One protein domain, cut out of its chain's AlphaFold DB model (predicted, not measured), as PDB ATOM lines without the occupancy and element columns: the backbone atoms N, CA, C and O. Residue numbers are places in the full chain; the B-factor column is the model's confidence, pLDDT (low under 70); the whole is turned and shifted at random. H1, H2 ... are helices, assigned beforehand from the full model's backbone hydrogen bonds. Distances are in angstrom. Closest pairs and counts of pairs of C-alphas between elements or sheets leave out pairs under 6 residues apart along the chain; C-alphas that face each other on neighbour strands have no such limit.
ATOM      1  N   ALA A   2      33.147 -23.315  22.496       41.94
ATOM      2  CA  ALA A   2      32.624 -23.712  21.176       41.94
ATOM      3  C   ALA A   2      33.128 -25.055  20.589       41.94
ATOM      4  O   ALA A   2      32.449 -25.607  19.734       41.94
ATOM      5  N   ASN A   3      34.255 -25.619  21.052       53.50
ATOM      6  CA  ASN A   3      34.902 -26.760  20.368       53.50
ATOM      7  C   ASN A   3      34.718 -28.141  21.034       53.50
ATOM      8  O   ASN A   3      35.360 -29.098  20.618       53.50
ATOM      9  N   ASN A   4      33.870 -28.281  22.062       73.69
ATOM     10  CA  ASN A   4      33.595 -29.590  22.673       73.69
ATOM     11  C   ASN A   4      32.121 -29.690  23.098       73.69
ATOM     12  O   ASN A   4      31.729 -29.247  24.180       73.69
ATOM     13  N   GLU A   5      31.300 -30.238  22.202       78.38
ATOM     14  CA  GLU A   5      29.851 -30.383  22.377       78.38
ATOM     15  C   GLU A   5      29.490 -31.243  23.597       78.38
ATOM     16  O   GLU A   5      28.608 -30.867  24.372       78.38
ATOM     17  N   GLY A   6      30.231 -32.331  23.831       82.50
ATOM     18  CA  GLY A   6      30.035 -33.209  24.986       82.50
ATOM     19  C   GLY A   6      30.263 -32.486  26.315       82.50
ATOM     20  O   GLY A   6      29.424 -32.564  27.213       82.50
ATOM     21  N   PHE A   7      31.343 -31.704  26.405       89.06
ATOM     22  CA  PHE A   7      31.622 -30.861  27.569       89.06
ATOM     23  C   PHE A   7      30.512 -29.835  27.807       89.06
ATOM     24  O   PHE A   7      30.035 -29.690  28.929       89.06
ATOM     25  N   ARG A   8      30.066 -29.136  26.755       89.62
ATOM     26  CA  ARG A   8      29.022 -28.112  26.883       89.62
ATOM     27  C   ARG A   8      27.712 -28.706  27.401       89.62
ATOM     28  O   ARG A   8      27.128 -28.157  28.332       89.62
ATOM     29  N   LEU A   9      27.255 -29.810  26.811       91.75
ATOM     30  CA  LEU A   9      26.029 -30.474  27.253       91.75
ATOM     31  C   LEU A   9      26.170 -30.984  28.688       91.75
ATOM     32  O   LEU A   9      25.276 -30.752  29.494       91.75
ATOM     33  N   GLY A  10      27.302 -31.604  29.031       92.81
ATOM     34  CA  GLY A  10      27.584 -32.038  30.399       92.81
ATOM     35  C   GLY A  10      27.567 -30.894  31.408       92.81
ATOM     36  O   GLY A  10      26.941 -31.015  32.458       92.81
ATOM     37  N   HIS A  11      28.183 -29.762  31.071       93.81
ATOM     38  CA  HIS A  11      28.176 -28.575  31.917       93.81
ATOM     39  C   HIS A  11      26.751 -28.050  32.147       93.81
ATOM     40  O   HIS A  11      26.368 -27.801  33.287       93.81
ATOM     41  N   LEU A  12      25.925 -27.962  31.096       94.81
ATOM     42  CA  LEU A  12      24.524 -27.546  31.229       94.81
ATOM     43  C   LEU A  12      23.690 -28.516  32.074       94.81
ATOM     44  O   LEU A  12      22.773 -28.082  32.769       94.81
ATOM     45  N   ARG A  13      24.005 -29.818  32.072       95.12
ATOM     46  CA  ARG A  13      23.296 -30.792  32.917       95.12
ATOM     47  C   ARG A  13      23.508 -30.563  34.417       95.12
ATOM     48  O   ARG A  13      22.623 -30.917  35.193       95.12
ATOM     49  N   LEU A  14      24.581 -29.880  34.827       96.31
ATOM     50  CA  LEU A  14      24.776 -29.432  36.217       96.31
ATOM     51  C   LEU A  14      23.825 -28.297  36.633       96.31
ATOM     52  O   LEU A  14      23.785 -27.926  37.803       96.31
ATOM     53  N   TYR A  15      23.057 -27.740  35.698       96.00
ATOM     54  CA  TYR A  15      22.013 -26.741  35.947       96.00
ATOM     55  C   TYR A  15      20.606 -27.334  35.783       96.00
ATOM     56  O   TYR A  15      19.644 -26.618  35.514       96.00
ATOM     57  N   LYS A  16      20.467 -28.664  35.903       94.94
ATOM     58  CA  LYS A  16      19.199 -29.383  35.706       94.94
ATOM     59  C   LYS A  16      18.032 -28.750  36.466       94.94
ATOM     60  O   LYS A  16      16.961 -28.596  35.887       94.94
ATOM     61  N   ALA A  17      18.212 -28.433  37.746       93.25
ATOM     62  CA  ALA A  17      17.131 -27.920  38.580       93.25
ATOM     63  C   ALA A  17      16.654 -26.546  38.100       93.25
ATOM     64  O   ALA A  17      15.460 -26.360  37.888       93.25
ATOM     65  N   GLU A  18      17.588 -25.631  37.840       94.00
ATOM     66  CA  GLU A  18      17.296 -24.274  37.380       94.00
ATOM     67  C   GLU A  18      16.698 -24.263  35.968       94.00
ATOM     68  O   GLU A  18      15.779 -23.500  35.671       94.00
ATOM     69  N   LEU A  19      17.182 -25.147  35.091       94.69
ATOM     70  CA  LEU A  19      16.641 -25.299  33.743       94.69
ATOM     71  C   LEU A  19      15.218 -25.872  33.772       94.69
ATOM     72  O   LEU A  19      14.346 -25.363  33.069       94.69
ATOM     73  N   LEU A  20      14.950 -26.886  34.601       94.06
ATOM     74  CA  LEU A  20      13.604 -27.453  34.745       94.06
ATOM     75  C   LEU A  20      12.629 -26.501  35.449       94.06
ATOM     76  O   LEU A  20      11.444 -26.527  35.133       94.06
ATOM     77  N   GLU A  21      13.102 -25.646  36.358       91.69
ATOM     78  CA  GLU A  21      12.275 -24.630  37.025       91.69
ATOM     79  C   GLU A  21      11.683 -23.626  36.023       91.69
ATOM     80  O   GLU A  21      10.536 -23.200  36.172       91.69
ATOM     81  N   SER A  22      12.410 -23.331  34.937       88.81
ATOM     82  CA  SER A  22      11.899 -22.489  33.848       88.81
ATOM     83  C   SER A  22      10.717 -23.115  33.092       88.81
ATOM     84  O   SER A  22       9.915 -22.400  32.487       88.81
ATOM     85  N   LEU A  23      10.541 -24.440  33.150       89.88
ATOM     86  CA  LEU A  23       9.440 -25.166  32.510       89.88
ATOM     87  C   LEU A  23       8.214 -25.221  33.421       89.88
ATOM     88  O   LEU A  23       7.702 -26.287  33.747       89.88
ATOM     89  N   ASN A  24       7.737 -24.049  33.830       87.31
ATOM     90  CA  ASN A  24       6.645 -23.906  34.790       87.31
ATOM     91  C   ASN A  24       5.234 -24.038  34.180       87.31
ATOM     92  O   ASN A  24       4.262 -24.075  34.934       87.31
ATOM     93  N   SER A  25       5.097 -24.192  32.856       90.50
ATOM     94  CA  SER A  25       3.801 -24.283  32.167       90.50
ATOM     95  C   SER A  25       3.757 -25.373  31.088       90.50
ATOM     96  O   SER A  25       4.783 -25.795  30.546       90.50
ATOM     97  N   ILE A  26       2.545 -25.828  30.758       91.12
ATOM     98  CA  ILE A  26       2.315 -26.851  29.724       91.12
ATOM     99  C   ILE A  26       2.683 -26.308  28.340       91.12
ATOM    100  O   ILE A  26       3.241 -27.035  27.525       91.12
ATOM    101  N   GLU A  27       2.421 -25.030  28.081       92.25
ATOM    102  CA  GLU A  27       2.727 -24.353  26.817       92.25
ATOM    103  C   GLU A  27       4.237 -24.341  26.562       92.25
ATOM    104  O   GLU A  27       4.683 -24.540  25.432       92.25
ATOM    105  N   LYS A  28       5.045 -24.163  27.615       92.19
ATOM    106  CA  LYS A  28       6.505 -24.274  27.516       92.19
ATOM    107  C   LYS A  28       6.945 -25.698  27.209       92.19
ATOM    108  O   LYS A  28       7.761 -25.885  26.315       92.19
ATOM    109  N   LEU A  29       6.378 -26.703  27.881       91.94
ATOM    110  CA  LEU A  29       6.668 -28.111  27.583       91.94
ATOM    111  C   LEU A  29       6.293 -28.475  26.142       91.94
ATOM    112  O   LEU A  29       7.067 -29.149  25.466       91.94
ATOM    113  N   GLN A  30       5.151 -27.995  25.642       93.12
ATOM    114  CA  GLN A  30       4.687 -28.239  24.271       93.12
ATOM    115  C   GLN A  30       5.682 -27.777  23.203       93.12
ATOM    116  O   GLN A  30       5.772 -28.423  22.158       93.12
ATOM    117  N   GLN A  31       6.476 -26.740  23.478       92.94
ATOM    118  CA  GLN A  31       7.531 -26.279  22.570       92.94
ATOM    119  C   GLN A  31       8.641 -27.312  22.358       92.94
ATOM    120  O   GLN A  31       9.472 -27.113  21.487       92.94
ATOM    121  N   PHE A  32       8.676 -28.416  23.105       94.50
ATOM    122  CA  PHE A  32       9.659 -29.487  22.938       94.50
ATOM    123  C   PHE A  32       9.090 -30.736  22.265       94.50
ATOM    124  O   PHE A  32       9.811 -31.721  22.144       94.50
ATOM    125  N   ARG A  33       7.822 -30.721  21.823       92.38
ATOM    126  CA  ARG A  33       7.142 -31.896  21.251       92.38
ATOM    127  C   ARG A  33       7.940 -32.565  20.126       92.38
ATOM    128  O   ARG A  33       7.947 -33.785  20.051       92.38
ATOM    129  N   GLU A  34       8.602 -31.782  19.280       92.50
ATOM    130  CA  GLU A  34       9.389 -32.284  18.143       92.50
ATOM    131  C   GLU A  34      10.592 -33.152  18.543       92.50
ATOM    132  O   GLU A  34      11.064 -33.939  17.734       92.50
ATOM    133  N   PHE A  35      11.054 -33.065  19.795       92.75
ATOM    134  CA  PHE A  35      12.149 -33.888  20.318       92.75
ATOM    135  C   PHE A  35      11.678 -35.239  20.884       92.75
ATOM    136  O   PHE A  35      12.461 -35.950  21.517       92.75
ATOM    137  N   PHE A  36      10.398 -35.587  20.713       92.44
ATOM    138  CA  PHE A  36       9.815 -36.846  21.177       92.44
ATOM    139  C   PHE A  36       9.269 -37.651  19.997       92.44
ATOM    140  O   PHE A  36       8.280 -37.264  19.379       92.44
ATOM    141  N   ASP A  37       9.864 -38.820  19.753       87.62
ATOM    142  CA  ASP A  37       9.485 -39.698  18.636       87.62
ATOM    143  C   ASP A  37       8.081 -40.311  18.789       87.62
ATOM    144  O   ASP A  37       7.430 -40.637  17.799       87.62
ATOM    145  N   ASP A  38       7.603 -40.484  20.029       89.62
ATOM    146  CA  ASP A  38       6.284 -41.050  20.335       89.62
ATOM    147  C   ASP A  38       5.314 -39.965  20.849       89.62
ATOM    148  O   ASP A  38       5.390 -39.554  22.017       89.62
ATOM    149  N   PRO A  39       4.335 -39.542  20.024       87.81
ATOM    150  CA  PRO A  39       3.310 -38.587  20.429       87.81
ATOM    151  C   PRO A  39       2.472 -39.058  21.625       87.81
ATOM    152  O   PRO A  39       2.040 -38.234  22.430       87.81
ATOM    153  N   LYS A  40       2.244 -40.372  21.780       90.38
ATOM    154  CA  LYS A  40       1.467 -40.920  22.904       90.38
ATOM    155  C   LYS A  40       2.238 -40.795  24.210       90.38
ATOM    156  O   LYS A  40       1.644 -40.462  25.236       90.38
ATOM    157  N   TYR A  41       3.549 -41.031  24.176       91.62
ATOM    158  CA  TYR A  41       4.424 -40.805  25.323       91.62
ATOM    159  C   TYR A  41       4.404 -39.334  25.750       91.62
ATOM    160  O   TYR A  41       4.236 -39.045  26.934       91.62
ATOM    161  N   PHE A  42       4.511 -38.406  24.793       91.88
ATOM    162  CA  PHE A  42       4.495 -36.976  25.094       91.88
ATOM    163  C   PHE A  42       3.158 -36.521  25.700       91.88
ATOM    164  O   PHE A  42       3.154 -35.795  26.690       91.88
ATOM    165  N   THR A  43       2.019 -37.003  25.189       91.50
ATOM    166  CA  THR A  43       0.707 -36.712  25.794       91.50
ATOM    167  C   THR A  43       0.620 -37.216  27.237       91.50
ATOM    168  O   THR A  43       0.246 -36.448  28.119       91.50
ATOM    169  N   ARG A  44       1.050 -38.458  27.510       92.06
ATOM    170  CA  ARG A  44       1.088 -39.000  28.884       92.06
ATOM    171  C   ARG A  44       1.966 -38.164  29.813       92.06
ATOM    172  O   ARG A  44       1.617 -37.968  30.970       92.06
ATOM    173  N   LEU A  45       3.094 -37.666  29.310       92.81
ATOM    174  CA  LEU A  45       3.985 -36.787  30.063       92.81
ATOM    175  C   LEU A  45       3.297 -35.470  30.437       92.81
ATOM    176  O   LEU A  45       3.419 -35.034  31.580       92.81
ATOM    177  N   LEU A  46       2.554 -34.860  29.508       92.75
ATOM    178  CA  LEU A  46       1.780 -33.648  29.789       92.75
ATOM    179  C   LEU A  46       0.660 -33.902  30.800       92.75
ATOM    180  O   LEU A  46       0.397 -33.042  31.638       92.75
ATOM    181  N   ASP A  47       0.019 -35.069  30.749       91.56
ATOM    182  CA  ASP A  47      -1.015 -35.435  31.717       91.56
ATOM    183  C   ASP A  47      -0.431 -35.641  33.120       91.56
ATOM    184  O   ASP A  47      -0.976 -35.110  34.083       91.56
ATOM    185  N   LEU A  48       0.735 -36.289  33.235       92.19
ATOM    186  CA  LEU A  48       1.473 -36.391  34.502       92.19
ATOM    187  C   LEU A  48       1.961 -35.031  35.021       92.19
ATOM    188  O   LEU A  48       2.143 -34.860  36.223       92.19
ATOM    189  N   TYR A  49       2.219 -34.067  34.138       92.38
ATOM    190  CA  TYR A  49       2.658 -32.734  34.543       92.38
ATOM    191  C   TYR A  49       1.522 -31.889  35.147       92.38
ATOM    192  O   TYR A  49       1.794 -31.005  35.958       92.38
ATOM    193  N   LYS A  50       0.261 -32.154  34.771       91.31
ATOM    194  CA  LYS A  50      -0.920 -31.447  35.304       91.31
ATOM    195  C   LYS A  50      -1.192 -31.759  36.772       91.31
ATOM    196  O   LYS A  50      -1.769 -30.928  37.463       91.31
ATOM    197  N   ASP A  51      -0.828 -32.954  37.220       90.00
ATOM    198  CA  ASP A  51      -0.970 -33.368  38.611       90.00
ATOM    199  C   ASP A  51       0.285 -32.969  39.401       90.00
ATOM    200  O   ASP A  51       1.394 -33.438  39.129       90.00
ATOM    201  N   ASP A  52       0.106 -32.092  40.392       86.00
ATOM    202  CA  ASP A  52       1.186 -31.584  41.243       86.00
ATOM    203  C   ASP A  52       1.948 -32.708  41.961       86.00
ATOM    204  O   ASP A  52       3.159 -32.590  42.178       86.00
ATOM    205  N   SER A  53       1.282 -33.826  42.273       89.44
ATOM    206  CA  SER A  53       1.913 -34.972  42.933       89.44
ATOM    207  C   SER A  53       2.885 -35.724  42.010       89.44
ATOM    208  O   SER A  53       3.927 -36.208  42.462       89.44
ATOM    209  N   SER A  54       2.610 -35.757  40.701       91.12
ATOM    210  CA  SER A  54       3.446 -36.411  39.686       91.12
ATOM    211  C   SER A  54       4.314 -35.449  38.874       91.12
ATOM    212  O   SER A  54       5.170 -35.893  38.104       91.12
ATOM    213  N   LYS A  55       4.185 -34.136  39.080       91.38
ATOM    214  CA  LYS A  55       4.908 -33.094  38.337       91.38
ATOM    215  C   LYS A  55       6.426 -33.287  38.319       91.38
ATOM    216  O   LYS A  55       7.050 -33.241  37.258       91.38
ATOM    217  N   LYS A  56       7.041 -33.582  39.473       89.38
ATOM    218  CA  LYS A  56       8.493 -33.851  39.569       89.38
ATOM    219  C   LYS A  56       8.898 -35.092  38.764       89.38
ATOM    220  O   LYS A  56       9.963 -35.123  38.149       89.38
ATOM    221  N   MET A  57       8.044 -36.115  38.745       90.88
ATOM    222  CA  MET A  57       8.262 -37.330  37.960       90.88
ATOM    223  C   MET A  57       8.162 -37.037  36.458       90.88
ATOM    224  O   MET A  57       9.050 -37.439  35.705       90.88
ATOM    225  N   ALA A  58       7.153 -36.272  36.032       92.62
ATOM    226  CA  ALA A  58       6.989 -35.837  34.646       92.62
ATOM    227  C   ALA A  58       8.213 -35.055  34.141       92.62
ATOM    228  O   ALA A  58       8.760 -35.379  33.086       92.62
ATOM    229  N   LEU A  59       8.711 -34.095  34.931       93.75
ATOM    230  CA  LEU A  59       9.915 -33.323  34.603       93.75
ATOM    231  C   LEU A  59      11.178 -34.194  34.523       93.75
ATOM    232  O   LEU A  59      12.026 -33.983  33.657       93.75
ATOM    233  N   ASN A  60      11.304 -35.222  35.364       91.81
ATOM    234  CA  ASN A  60      12.406 -36.181  35.260       91.81
ATOM    235  C   ASN A  60      12.314 -37.046  33.989       91.81
ATOM    236  O   ASN A  60      13.334 -37.299  33.342       91.81
ATOM    237  N   HIS A  61      11.112 -37.486  33.607       92.06
ATOM    238  CA  HIS A  61      10.884 -38.206  32.349       92.06
ATOM    239  C   HIS A  61      11.164 -37.341  31.122       92.06
ATOM    240  O   HIS A  61      11.727 -37.836  30.145       92.06
ATOM    241  N   PHE A  62      10.801 -36.061  31.194       94.81
ATOM    242  CA  PHE A  62      11.123 -35.055  30.194       94.81
ATOM    243  C   PHE A  62      12.640 -34.898  30.057       94.81
ATOM    244  O   PHE A  62      13.193 -35.120  28.980       94.81
ATOM    245  N   TRP A  63      13.325 -34.629  31.174       94.75
ATOM    246  CA  TRP A  63      14.773 -34.428  31.222       94.75
ATOM    247  C   TRP A  63      15.548 -35.577  30.576       94.75
ATOM    248  O   TRP A  63      16.423 -35.339  29.750       94.75
ATOM    249  N   ARG A  64      15.193 -36.830  30.896       92.00
ATOM    250  CA  ARG A  64      15.857 -38.030  30.351       92.00
ATOM    251  C   ARG A  64      15.833 -38.113  28.822       92.00
ATOM    252  O   ARG A  64      16.677 -38.805  28.261       92.00
ATOM    253  N   ARG A  65      14.869 -37.466  28.161       91.88
ATOM    254  CA  ARG A  65      14.755 -37.456  26.696       91.88
ATOM    255  C   ARG A  65      15.554 -36.329  26.058       91.88
ATOM    256  O   ARG A  65      16.160 -36.545  25.017       91.88
ATOM    257  N   ILE A  66      15.592 -35.161  26.693       93.25
ATOM    258  CA  ILE A  66      16.164 -33.958  26.080       93.25
ATOM    259  C   ILE A  66      17.617 -33.672  26.478       93.25
ATOM    260  O   ILE A  66      18.311 -32.978  25.745       93.25
ATOM    261  N   CYS A  67      18.116 -34.200  27.602       92.19
ATOM    262  CA  CYS A  67      19.375 -33.738  28.208       92.19
ATOM    263  C   CYS A  67      20.662 -34.061  27.421       92.19
ATOM    264  O   CYS A  67      21.741 -33.571  27.769       92.19
ATOM    265  N   PHE A  68      20.556 -34.861  26.357       91.12
ATOM    266  CA  PHE A  68      21.637 -35.147  25.406       91.12
ATOM    267  C   PHE A  68      21.389 -34.547  24.013       91.12
ATOM    268  O   PHE A  68      22.250 -34.666  23.147       91.12
ATOM    269  N   ASN A  69      20.243 -33.898  23.784       93.06
ATOM    270  CA  ASN A  69      19.925 -33.236  22.523       93.06
ATOM    271  C   ASN A  69      20.320 -31.754  22.599       93.06
ATOM    272  O   ASN A  69      19.836 -31.010  23.453       93.06
ATOM    273  N   ARG A  70      21.200 -31.320  21.693       91.81
ATOM    274  CA  ARG A  70      21.731 -29.955  21.682       91.81
ATOM    275  C   ARG A  70      20.669 -28.891  21.443       91.81
ATOM    276  O   ARG A  70      20.603 -27.939  22.212       91.81
ATOM    277  N   GLU A  71      19.847 -29.053  20.417       94.00
ATOM    278  CA  GLU A  71      18.824 -28.070  20.054       94.00
ATOM    279  C   GLU A  71      17.783 -27.914  21.166       94.00
ATOM    280  O   GLU A  71      17.392 -26.797  21.510       94.00
ATOM    281  N   ALA A  72      17.398 -29.027  21.798       94.25
ATOM    282  CA  ALA A  72      16.510 -29.014  22.951       94.25
ATOM    283  C   ALA A  72      17.151 -28.294  24.150       94.25
ATOM    284  O   ALA A  72      16.527 -27.427  24.763       94.25
ATOM    285  N   MET A  73      18.409 -28.598  24.475       94.56
ATOM    286  CA  MET A  73      19.118 -27.930  25.572       94.56
ATOM    287  C   MET A  73      19.323 -26.432  25.306       94.56
ATOM    288  O   MET A  73      19.177 -25.635  26.229       94.56
ATOM    289  N   ASP A  74      19.594 -26.034  24.062       93.31
ATOM    290  CA  ASP A  74      19.750 -24.629  23.662       93.31
ATOM    291  C   ASP A  74      18.433 -23.860  23.784       93.31
ATOM    292  O   ASP A  74      18.406 -22.746  24.312       93.31
ATOM    293  N   ARG A  75      17.322 -24.484  23.377       94.56
ATOM    294  CA  ARG A  75      15.975 -23.931  23.550       94.56
ATOM    295  C   ARG A  75      15.629 -23.742  25.023       94.56
ATOM    296  O   ARG A  75      15.146 -22.679  25.404       94.56
ATOM    297  N   MET A  76      15.898 -24.746  25.854       93.94
ATOM    298  CA  MET A  76      15.635 -24.673  27.291       93.94
ATOM    299  C   MET A  76      16.517 -23.627  27.975       93.94
ATOM    300  O   MET A  76      16.025 -22.851  28.789       93.94
ATOM    301  N   LEU A  77      17.797 -23.548  27.598       93.88
ATOM    302  CA  LEU A  77      18.702 -22.512  28.081       93.88
ATOM    303  C   LEU A  77      18.179 -21.116  27.726       93.88
ATOM    304  O   LEU A  77      18.122 -20.265  28.604       93.88
ATOM    305  N   PHE A  78      17.759 -20.888  26.478       92.69
ATOM    306  CA  PHE A  78      17.192 -19.606  26.041       92.69
ATOM    307  C   PHE A  78      15.938 -19.214  26.837       92.69
ATOM    308  O   PHE A  78      15.777 -18.052  27.211       92.69
ATOM    309  N   MET A  79      15.058 -20.176  27.127       92.00
ATOM    310  CA  MET A  79      13.885 -19.937  27.972       92.00
ATOM    311  C   MET A  79      14.285 -19.556  29.399       92.00
ATOM    312  O   MET A  79      13.814 -18.546  29.916       92.00
ATOM    313  N   ALA A  80      15.180 -20.330  30.014       92.06
ATOM    314  CA  ALA A  80      15.594 -20.122  31.396       92.06
ATOM    315  C   ALA A  80      16.336 -18.792  31.594       92.06
ATOM    316  O   ALA A  80      16.098 -18.085  32.570       92.06
ATOM    317  N   THR A  81      17.198 -18.407  30.652       91.19
ATOM    318  CA  THR A  81      17.992 -17.170  30.744       91.19
ATOM    319  C   THR A  81      17.174 -15.915  30.458       91.19
ATOM    320  O   THR A  81      17.503 -14.841  30.963       91.19
ATOM    321  N   LYS A  82      16.070 -16.036  29.706       89.69
ATOM    322  CA  LYS A  82      15.094 -14.953  29.531       89.69
ATOM    323  C   LYS A  82      14.392 -14.603  30.846       89.69
ATOM    324  O   LYS A  82      14.088 -13.434  31.077       89.69
ATOM    325  N   GLU A  83      14.139 -15.599  31.690       86.44
ATOM    326  CA  GLU A  83      13.439 -15.439  32.973       86.44
ATOM    327  C   GLU A  83      14.392 -15.118  34.123       86.44
ATOM    328  O   GLU A  83      14.061 -14.318  34.995       86.44
ATOM    329  N   ASN A  84      15.596 -15.689  34.094       89.19
ATOM    330  CA  ASN A  84      16.612 -15.501  35.114       89.19
ATOM    331  C   ASN A  84      17.943 -15.071  34.481       89.19
ATOM    332  O   ASN A  84      18.757 -15.895  34.061       89.19
ATOM    333  N   LYS A  85      18.194 -13.757  34.459       87.38
ATOM    334  CA  LYS A  85      19.459 -13.205  33.949       87.38
ATOM    335  C   LYS A  85      20.673 -13.661  34.765       87.38
ATOM    336  O   LYS A  85      21.710 -13.944  34.180       87.38
ATOM    337  N   ALA A  86      20.534 -13.830  36.082       89.50
ATOM    338  CA  ALA A  86      21.635 -14.291  36.931       89.50
ATOM    339  C   ALA A  86      22.067 -15.734  36.601       89.50
ATOM    340  O   ALA A  86      23.239 -16.083  36.738       89.50
ATOM    341  N   LEU A  87      21.142 -16.572  36.113       90.00
ATOM    342  CA  LEU A  87      21.468 -17.914  35.620       90.00
ATOM    343  C   LEU A  87      22.366 -17.852  34.378       90.00
ATOM    344  O   LEU A  87      23.300 -18.644  34.263       90.00
ATOM    345  N   PHE A  88      22.112 -16.904  33.470       89.06
ATOM    346  CA  PHE A  88      22.967 -16.690  32.303       89.06
ATOM    347  C   PHE A  88      24.395 -16.347  32.727       89.06
ATOM    348  O   PHE A  88      25.332 -16.995  32.253       89.06
ATOM    349  N   ASP A  89      24.540 -15.394  33.647       88.44
ATOM    350  CA  ASP A  89      25.842 -14.959  34.158       88.44
ATOM    351  C   ASP A  89      26.578 -16.114  34.843       88.44
ATOM    352  O   ASP A  89      27.761 -16.324  34.595       88.44
ATOM    353  N   SER A  90      25.870 -16.934  35.629       88.94
ATOM    354  CA  SER A  90      26.460 -18.105  36.285       88.94
ATOM    355  C   SER A  90      26.943 -19.170  35.297       88.94
ATOM    356  O   SER A  90      28.007 -19.752  35.505       88.94
ATOM    357  N   ILE A  91      26.187 -19.458  34.232       90.00
ATOM    358  CA  ILE A  91      26.564 -20.471  33.229       90.00
ATOM    359  C   ILE A  91      27.762 -20.004  32.393       90.00
ATOM    360  O   ILE A  91      28.608 -20.810  32.014       90.00
ATOM    361  N   HIS A  92      27.839 -18.705  32.097       87.19
ATOM    362  CA  HIS A  92      28.885 -18.132  31.244       87.19
ATOM    363  C   HIS A  92      30.047 -17.522  32.033       87.19
ATOM    364  O   HIS A  92      30.951 -16.933  31.436       87.19
ATOM    365  N   GLU A  93      30.038 -17.677  33.355       87.81
ATOM    366  CA  GLU A  93      31.109 -17.235  34.232       87.81
ATOM    367  C   GLU A  93      32.452 -17.826  33.788       87.81
ATOM    368  O   GLU A  93      32.570 -19.017  33.477       87.81
ATOM    369  N   SER A  94      33.476 -16.976  33.723       84.00
ATOM    370  CA  SER A  94      34.772 -17.374  33.193       84.00
ATOM    371  C   SER A  94      35.509 -18.309  34.151       84.00
ATOM    372  O   SER A  94      35.725 -18.008  35.324       84.00
TER     373      SER A  94
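This is residues 2 to 94 of the 381 residues of the protein "Helicase ATP-binding domain-containing protein" of Onchocerca ochengi (UniProt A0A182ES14). Picture an elongated domain of helices in two groups: at one end the hairpin of H4 and H5 with the short H3 packed on H4, at the other end the long H6 with H1, H2 and H7 around it. The printed part starts in the H6 group with H1 and H2, crosses to the other group for H3, H4 and H5, and returns with H6 and H7, which folds back at a corner. The 93 printed residues hold seven named helices, H1 to H7 in chain order, and no named strand; the class is all helix. The whole is compact, with a radius of gyration of the C-alphas of 13.4 A and spans of 40 by 25 by 18 A.

Find C-alpha 5 at (29.851, -30.383, 22.377); from there H1 runs through residues 5 to 13, 12.4 A long. H2 follows at residues 16 to 21 and the five-residue H3 at residues 26 to 30. Look next at C-alpha 39, at (3.310, -38.587, 20.429), where H4 begins; it covers residues 39 to 50 and 17.0 A. H5, residues 55 to 66, measures 16.7 A. H6, residues 70 to 83, is the longest helix at 20.2 A. H7, residues 85 to 92, ends at C-alpha 92, at (28.885, -18.132, 31.244).

Start at the hub, H6. With residues 70 to 73 alone it only just touches H1, with 3 pairs of C-alphas within 8 A, the closest being Leu 9 and Arg 70 at 7.1 A; the tilt is steep, 41 degrees, the same way. H2 touches H6 at residues 76 to 80 alone, closest C-alphas Leu 19 and Ala 80, 5.8 A. H7 touches H6 only at the corner, and only just, with 3 pairs of C-alphas within 8 A; the closest are those of Thr 81 and Phe 88, 5.2 A. H2 and H5 are close but not clearly touching, closest C-alphas Leu 20 and Leu 59, 6.9 A. H4 and H5 form a helical hairpin, touching with closest C-alphas Tyr 49 and Lys 55, 4.4 A, at a shallow tilt of 34 degrees, only just short of steep, opposite ways. H3 touches H4 at residues 46 to 50 alone, closest C-alphas Ile 26 and Leu 46, 6.8 A. H4 and H6 are apart. Check the backbone: each O i to N i+4 pair is within hydrogen-bond range in H1, H2, H3, H4, H6 and H7, and 7 of 8 in H5.

The C-alphas of Lys 40 and Ser 94 are the two farthest apart, 42.1 A. The printed part has no cut and no long link. Look for low confidence at residues 2 to 3, the two under 70; the mean pLDDT of the printed part is 90.2.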